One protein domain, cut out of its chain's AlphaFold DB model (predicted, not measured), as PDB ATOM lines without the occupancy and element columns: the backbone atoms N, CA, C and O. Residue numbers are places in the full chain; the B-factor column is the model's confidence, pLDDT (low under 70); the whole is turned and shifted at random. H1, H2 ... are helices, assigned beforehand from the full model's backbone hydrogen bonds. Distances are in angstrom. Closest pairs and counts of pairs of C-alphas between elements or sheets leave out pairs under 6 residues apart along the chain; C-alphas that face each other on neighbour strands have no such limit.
ATOM      1  N   LYS A   2     184.782 225.093 217.819       93.81
ATOM      2  CA  LYS A   2     186.167 225.359 218.283       93.81
ATOM      3  C   LYS A   2     186.399 225.247 219.796       93.81
ATOM      4  O   LYS A   2     187.287 224.518 220.212       93.81
ATOM      5  N   THR A   3     185.605 225.943 220.609       95.06
ATOM      6  CA  THR A   3     185.748 225.900 222.076       95.06
ATOM      7  C   THR A   3     185.522 224.494 222.632       95.06
ATOM      8  O   THR A   3     186.354 224.003 223.379       95.06
ATOM      9  N   GLU A   4     184.443 223.830 222.210       95.25
ATOM     10  CA  GLU A   4     184.116 222.466 222.650       95.25
ATOM     11  C   GLU A   4     185.172 221.450 222.205       95.25
ATOM     12  O   GLU A   4     185.488 220.543 222.962       95.25
ATOM     13  N   LEU A   5     185.746 221.607 221.008       96.69
ATOM     14  CA  LEU A   5     186.832 220.757 220.527       96.69
ATOM     15  C   LEU A   5     188.027 220.858 221.470       96.69
ATOM     16  O   LEU A   5     188.434 219.848 222.020       96.69
ATOM     17  N   ILE A   6     188.519 222.076 221.716       96.50
ATOM     18  CA  ILE A   6     189.690 222.321 222.572       96.50
ATOM     19  C   ILE A   6     189.486 221.761 223.990       96.50
ATOM     20  O   ILE A   6     190.433 221.256 224.583       96.50
ATOM     21  N   GLU A   7     188.269 221.829 224.537       96.62
ATOM     22  CA  GLU A   7     187.950 221.295 225.870       96.62
ATOM     23  C   GLU A   7     187.932 219.756 225.948       96.62
ATOM     24  O   GLU A   7     187.984 219.218 227.052       96.62
ATOM     25  N   ASN A   8     187.850 219.057 224.810       97.44
ATOM     26  CA  ASN A   8     187.728 217.596 224.736       97.44
ATOM     27  C   ASN A   8     188.945 216.896 224.099       97.44
ATOM     28  O   ASN A   8     188.879 215.691 223.884       97.44
ATOM     29  N   LEU A   9     190.026 217.621 223.793       97.38
ATOM     30  CA  LEU A   9     191.267 217.023 223.285       97.38
ATOM     31  C   LEU A   9     192.028 216.286 224.391       97.38
ATOM     32  O   LEU A   9     192.023 216.704 225.552       97.38
ATOM     33  N   ASP A  10     192.787 215.263 224.002       97.00
ATOM     34  CA  ASP A  10     193.687 214.531 224.906       97.00
ATOM     35  C   ASP A  10     194.979 215.309 225.236       97.00
ATOM     36  O   ASP A  10     195.820 214.854 226.019       97.00
ATOM     37  N   PHE A  11     195.155 216.490 224.644       97.00
ATOM     38  CA  PHE A  11     196.325 217.345 224.797       97.00
ATOM     39  C   PHE A  11     195.932 218.820 224.902       97.00
ATOM     40  O   PHE A  11     194.851 219.247 224.497       97.00
ATOM     41  N   THR A  12     196.838 219.627 225.443       96.81
ATOM     42  CA  THR A  12     196.650 221.073 225.577       96.81
ATOM     43  C   THR A  12     197.426 221.847 224.513       96.81
ATOM     44  O   THR A  12     198.379 221.347 223.917       96.81
ATOM     45  N   GLU A  13     197.091 223.129 224.334       96.94
ATOM     46  CA  GLU A  13     197.894 224.056 223.520       96.94
ATOM     47  C   GLU A  13     199.371 224.064 223.946       96.94
ATOM     48  O   GLU A  13     200.268 224.178 223.113       96.94
ATOM     49  N   LYS A  14     199.636 223.918 225.249       97.31
ATOM     50  CA  LYS A  14     201.000 223.854 225.765       97.31
ATOM     51  C   LYS A  14     201.727 222.607 225.257       97.31
ATOM     52  O   LYS A  14     202.848 222.743 224.781       97.31
ATOM     53  N   ASP A  15     201.095 221.437 225.336       97.31
ATOM     54  CA  ASP A  15     201.696 220.175 224.886       97.31
ATOM     55  C   ASP A  15     201.983 220.216 223.379       97.31
ATOM     56  O   ASP A  15     203.072 219.850 222.940       97.31
ATOM     57  N   TYR A  16     201.046 220.763 222.596       97.50
ATOM     58  CA  TYR A  16     201.231 221.004 221.166       97.50
ATOM     59  C   TYR A  16     202.441 221.900 220.886       97.50
ATOM     60  O   TYR A  16     203.327 221.520 220.125       97.50
ATOM     61  N   ASN A  17     202.508 223.068 221.532       96.25
ATOM     62  CA  ASN A  17     203.583 224.036 221.316       96.25
ATOM     63  C   ASN A  17     204.950 223.519 221.787       96.25
ATOM     64  O   ASN A  17     205.967 223.881 221.204       96.25
ATOM     65  N   GLU A  18     205.002 222.700 222.844       96.31
ATOM     66  CA  GLU A  18     206.238 222.034 223.274       96.31
ATOM     67  C   GLU A  18     206.686 220.981 222.255       96.31
ATOM     68  O   GLU A  18     207.881 220.873 221.979       96.31
ATOM     69  N   LYS A  19     205.739 220.241 221.666       95.25
ATOM     70  CA  LYS A  19     206.021 219.195 220.679       95.25
ATOM     71  C   LYS A  19     206.494 219.754 219.336       95.25
ATOM     72  O   LYS A  19     207.412 219.193 218.753       95.25
ATOM     73  N   THR A  20     205.925 220.868 218.881       94.56
ATOM     74  CA  THR A  20     206.282 221.519 217.606       94.56
ATOM     75  C   THR A  20     207.362 222.599 217.756       94.56
ATOM     76  O   THR A  20     207.683 223.316 216.806       94.56
ATOM     77  N   ALA A  21     207.952 222.745 218.949       93.81
ATOM     78  CA  ALA A  21     208.940 223.778 219.232       93.81
ATOM     79  C   ALA A  21     210.179 223.656 218.327       93.81
ATOM     80  O   ALA A  21     210.979 222.731 218.446       93.81
ATOM     81  N   GLY A  22     210.391 224.663 217.478       90.38
ATOM     82  CA  GLY A  22     211.529 224.708 216.554       90.38
ATOM     83  C   GLY A  22     211.282 224.012 215.215       90.38
ATOM     84  O   GLY A  22     212.193 223.978 214.388       90.38
ATOM     85  N   GLU A  23     210.069 223.515 214.985       90.75
ATOM     86  CA  GLU A  23     209.617 223.007 213.693       90.75
ATOM     87  C   GLU A  23     208.830 224.092 212.938       90.75
ATOM     88  O   GLU A  23     208.203 224.963 213.541       90.75
ATOM     89  N   ASP A  24     208.874 224.063 211.603       92.44
ATOM     90  CA  ASP A  24     208.087 224.964 210.742       92.44
ATOM     91  C   ASP A  24     206.673 224.391 210.546       92.44
ATOM     92  O   ASP A  24     206.287 223.966 209.457       92.44
ATOM     93  N   ILE A  25     205.943 224.273 211.657       91.44
ATOM     94  CA  ILE A  25     204.589 223.713 211.733       91.44
ATOM     95  C   ILE A  25     203.594 224.821 212.086       91.44
ATOM     96  O   ILE A  25     203.940 225.828 212.703       91.44
ATOM     97  N   ALA A  26     202.343 224.632 211.662       93.88
ATOM     98  CA  ALA A  26     201.228 225.512 211.987       93.88
ATOM     99  C   ALA A  26     201.125 225.782 213.498       93.88
ATOM    100  O   ALA A  26     201.410 224.921 214.329       93.88
ATOM    101  N   SER A  27     200.663 226.976 213.864       95.88
ATOM    102  CA  SER A  27     200.326 227.264 215.259       95.88
ATOM    103  C   SER A  27     199.151 226.404 215.732       95.88
ATOM    104  O   SER A  27     198.327 225.966 214.927       95.88
ATOM    105  N   PHE A  28     199.004 226.230 217.050       97.00
ATOM    106  CA  PHE A  28     197.875 225.486 217.623       97.00
ATOM    107  C   PHE A  28     196.517 225.973 217.086       97.00
ATOM    108  O   PHE A  28     195.661 225.174 216.722       97.00
ATOM    109  N   ASN A  29     196.323 227.290 216.965       96.38
ATOM    110  CA  ASN A  29     195.075 227.834 216.434       96.38
ATOM    111  C   ASN A  29     194.847 227.488 214.960       96.38
ATOM    112  O   ASN A  29     193.729 227.125 214.608       96.38
ATOM    113  N   GLU A  30     195.880 227.583 214.120       97.00
ATOM    114  CA  GLU A  30     195.792 227.225 212.698       97.00
ATOM    115  C   GLU A  30     195.553 225.728 212.510       97.00
ATOM    116  O   GLU A  30     194.763 225.335 211.655       97.00
ATOM    117  N   PHE A  31     196.185 224.898 213.342       97.12
ATOM    118  CA  PHE A  31     195.941 223.465 213.396       97.12
ATOM    119  C   PHE A  31     194.469 223.165 213.715       97.12
ATOM    120  O   PHE A  31     193.801 222.477 212.946       97.12
ATOM    121  N   ILE A  32     193.926 223.745 214.790       97.75
ATOM    122  CA  ILE A  32     192.520 223.556 215.172       97.75
ATOM    123  C   ILE A  32     191.563 224.074 214.091       97.75
ATOM    124  O   ILE A  32     190.580 223.407 213.767       97.75
ATOM    125  N   ASP A  33     191.849 225.236 213.504       97.38
ATOM    126  CA  ASP A  33     191.018 225.803 212.440       97.38
ATOM    127  C   ASP A  33     191.032 224.922 211.180       97.38
ATOM    128  O   ASP A  33     189.992 224.762 210.539       97.38
ATOM    129  N   ALA A  34     192.164 224.289 210.858       96.81
ATOM    130  CA  ALA A  34     192.261 223.337 209.755       96.81
ATOM    131  C   ALA A  34     191.423 222.072 210.000       96.81
ATOM    132  O   ALA A  34     190.711 221.637 209.091       96.81
ATOM    133  N   ILE A  35     191.451 221.514 211.217       97.12
ATOM    134  CA  ILE A  35     190.625 220.355 211.590       97.12
ATOM    135  C   ILE A  35     189.136 220.693 211.465       97.12
ATOM    136  O   ILE A  35     188.390 219.968 210.810       97.12
ATOM    137  N   ILE A  36     188.706 221.826 212.029       96.62
ATOM    138  CA  ILE A  36     187.305 222.266 211.961       96.62
ATOM    139  C   ILE A  36     186.881 222.467 210.509       96.62
ATOM    140  O   ILE A  36     185.855 221.934 210.094       96.62
ATOM    141  N   ALA A  37     187.683 223.185 209.718       96.75
ATOM    142  CA  ALA A  37     187.369 223.435 208.320       96.75
ATOM    143  C   ALA A  37     187.255 222.133 207.517       96.75
ATOM    144  O   ALA A  37     186.397 222.034 206.639       96.75
ATOM    145  N   PHE A  38     188.105 221.141 207.793       96.06
ATOM    146  CA  PHE A  38     188.044 219.839 207.136       96.06
ATOM    147  C   PHE A  38     186.761 219.086 207.504       96.06
ATOM    148  O   PHE A  38     186.026 218.649 206.617       96.06
ATOM    149  N   VAL A  39     186.461 218.992 208.798       96.00
ATOM    150  CA  VAL A  39     185.287 218.278 209.310       96.00
ATOM    151  C   VAL A  39     183.987 218.932 208.845       96.00
ATOM    152  O   VAL A  39     183.080 218.236 208.388       96.00
ATOM    153  N   GLU A  40     183.892 220.261 208.881       94.94
ATOM    154  CA  GLU A  40     182.720 220.991 208.388       94.94
ATOM    155  C   GLU A  40     182.508 220.773 206.883       94.94
ATOM    156  O   GLU A  40     181.376 220.562 206.445       94.94
ATOM    157  N   GLN A  41     183.584 220.747 206.088       95.38
ATOM    158  CA  GLN A  41     183.503 220.460 204.651       95.38
ATOM    159  C   GLN A  41     183.050 219.028 204.358       95.38
ATOM    160  O   GLN A  41     182.345 218.804 203.372       95.38
ATOM    161  N   SER A  42     183.415 218.062 205.203       94.69
ATOM    162  CA  SER A  42     182.945 216.680 205.081       94.69
ATOM    163  C   SER A  42     181.553 216.445 205.681       94.69
ATOM    164  O   SER A  42     181.028 215.340 205.558       94.69
ATOM    165  N   GLY A  43     180.944 217.451 206.323       94.50
ATOM    166  CA  GLY A  43     179.684 217.297 207.058       94.50
ATOM    167  C   GLY A  43     179.818 216.435 208.319       94.50
ATOM    168  O   GLY A  43     178.858 215.776 208.712       94.50
ATOM    169  N   GLY A  44     181.016 216.401 208.905       95.50
ATOM    170  CA  GLY A  44     181.325 215.647 210.111       95.50
ATOM    171  C   GLY A  44     180.892 216.358 211.392       95.50
ATOM    172  O   GLY A  44     180.316 217.448 211.389       95.50
ATOM    173  N   THR A  45     181.159 215.698 212.509       96.75
ATOM    174  CA  THR A  45     180.702 216.071 213.847       96.75
ATOM    175  C   THR A  45     181.852 216.541 214.736       96.75
ATOM    176  O   THR A  45     183.024 216.432 214.387       96.75
ATOM    177  N   LEU A  46     181.520 217.046 215.928       96.81
ATOM    178  CA  LEU A  46     182.521 217.358 216.949       96.81
ATOM    179  C   LEU A  46     183.385 216.132 217.303       96.81
ATOM    180  O   LEU A  46     184.585 216.282 217.485       96.81
ATOM    181  N   GLU A  47     182.792 214.937 217.368       97.00
ATOM    182  CA  GLU A  47     183.511 213.696 217.685       97.00
ATOM    183  C   GLU A  47     184.532 213.343 216.595       97.00
ATOM    184  O   GLU A  47     185.670 213.001 216.908       97.00
ATOM    185  N   ASP A  48     184.174 213.541 215.322       97.56
ATOM    186  CA  ASP A  48     185.110 213.374 214.204       97.56
ATOM    187  C   ASP A  48     186.281 214.364 214.299       97.56
ATOM    188  O   ASP A  48     187.425 214.003 214.027       97.56
ATOM    189  N   ALA A  49     186.010 215.606 214.716       97.62
ATOM    190  CA  ALA A  49     187.043 216.618 214.923       97.62
ATOM    191  C   ALA A  49     187.984 216.273 216.084       97.62
ATOM    192  O   ALA A  49     189.186 216.485 215.951       97.62
ATOM    193  N   ILE A  50     187.459 215.726 217.186       98.00
ATOM    194  CA  ILE A  50     188.262 215.277 218.333       98.00
ATOM    195  C   ILE A  50     189.194 214.144 217.896       98.00
ATOM    196  O   ILE A  50     190.409 214.287 217.988       98.00
ATOM    197  N   ILE A  51     188.639 213.075 217.307       97.56
ATOM    198  CA  ILE A  51     189.417 211.913 216.847       97.56
ATOM    199  C   ILE A  51     190.517 212.344 215.872       97.56
ATOM    200  O   ILE A  51     191.651 211.880 215.967       97.56
ATOM    201  N   MET A  52     190.193 213.236 214.935       97.19
ATOM    202  CA  MET A  52     191.148 213.707 213.937       97.19
ATOM    203  C   MET A  52     192.244 214.587 214.533       97.19
ATOM    204  O   MET A  52     193.400 214.461 214.136       97.19
ATOM    205  N   ALA A  53     191.897 215.481 215.461       97.38
ATOM    206  CA  ALA A  53     192.872 216.331 216.127       97.38
ATOM    207  C   ALA A  53     193.830 215.506 216.998       97.38
ATOM    208  O   ALA A  53     195.039 215.721 216.924       97.38
ATOM    209  N   ASP A  54     193.313 214.541 217.762       97.62
ATOM    210  CA  ASP A  54     194.135 213.660 218.593       97.62
ATOM    211  C   ASP A  54     195.042 212.774 217.729       97.62
ATOM    212  O   ASP A  54     196.253 212.739 217.954       97.62
ATOM    213  N   ASP A  55     194.510 212.123 216.686       97.12
ATOM    214  CA  ASP A  55     195.314 211.300 215.768       97.12
ATOM    215  C   ASP A  55     196.420 212.123 215.092       97.12
ATOM    216  O   ASP A  55     197.588 211.727 215.100       97.12
ATOM    217  N   ALA A  56     196.088 213.313 214.581       96.00
ATOM    218  CA  ALA A  56     197.072 214.196 213.969       96.00
ATOM    219  C   ALA A  56     198.153 214.632 214.971       96.00
ATOM    220  O   ALA A  56     199.334 214.611 214.631       96.00
ATOM    221  N   TYR A  57     197.788 214.965 216.213       96.44
ATOM    222  CA  TYR A  57     198.748 215.329 217.255       96.44
ATOM    223  C   TYR A  57     199.691 214.174 217.629       96.44
ATOM    224  O   TYR A  57     200.893 214.388 217.817       96.44
ATOM    225  N   TYR A  58     199.186 212.941 217.720       95.38
ATOM    226  CA  TYR A  58     200.017 211.774 218.024       95.38
ATOM    227  C   TYR A  58     200.928 211.356 216.861       95.38
ATOM    228  O   TYR A  58     201.933 210.688 217.111       95.38
ATOM    229  N   GLN A  59     200.621 211.773 215.629       93.50
ATOM    230  CA  GLN A  59     201.440 211.526 214.436       93.50
ATOM    231  C   GLN A  59     202.508 212.595 214.154       93.50
ATOM    232  O   GLN A  59     203.389 212.331 213.334       93.50
ATOM    233  N   LEU A  60     202.442 213.761 214.813       88.31
ATOM    234  CA  LEU A  60     203.550 214.731 214.861       88.31
ATOM    235  C   LEU A  60     204.797 214.081 215.473       88.31
ATOM    236  O   LEU A  60     205.897 214.281 214.924       88.31
TER     237      LEU A  60
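What this domain is: This is residues 2 to 60 of the 60 residues of an uncharacterized protein of Bacteroides clarus CAG:160 (UniProt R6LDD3). Two long helices, H3 and H4, joined by a tight turn, pack together as a V. The short helix H1 packs on the first part of H4, and the short helix H2 lies by the open end of the V, near the start of H3 and the end of H4. The printed part has 59 residues, with four named helices in the order H1, H2, H3, H4 and no named strand; the class is all helix. It is compact, with a radius of gyration of the C-alphas of 11.0 A, and elongated, spanning 34 by 20 by 19 A.

Where its parts are: H1, residues 2 to 7, begins at C-alpha 2 (186.167, 225.359, 218.283) and is 8.8 A long. H2 holds residues 13 to 19 and is 9.9 A long. H3, residues 28 to 42, is the longest helix, at 21.4 A. H4, residues 46 to 59, is 20.0 A long and ends at C-alpha 59 (201.440, 211.526, 214.436).

How they stand to each other: H3 is the hub, touching the three other helices. H4 touches it with residues 48 to 53 alone, at a steep tilt of 50 degrees, opposite ways; the closest C-alphas, of Val 39 and Ala 49, are 6.1 A apart. H1 only just touches H3, with 3 pairs of C-alphas within 8 A, the closest those of Lys 2 and Ile 36 at 7.1 A. H1 touches residues 46 to 50 of H4 alone, the closest C-alphas being those of Leu 5 and Ile 50 at 6.1 A, at a steep tilt of 65 degrees. H2 only just touches H3, at residue 28 alone, with 3 pairs of C-alphas within 8 A; the closest are those of Glu 13 and Phe 28, 6.1 A apart. H2 and H4 are close but not clearly touching, with the C-alphas of Tyr 16 and Tyr 57 closest at 7.3 A. In H1, H2, H3 and H4 every O i to N i+4 pair is within hydrogen-bond range.

The domain as a whole: The C-alphas farthest apart, of Gly 22 and Gly 43, are 34.0 A apart. The printed part has no cut and no long link. The model's mean pLDDT over the printed part is 95.9, and no printed residue is under 70.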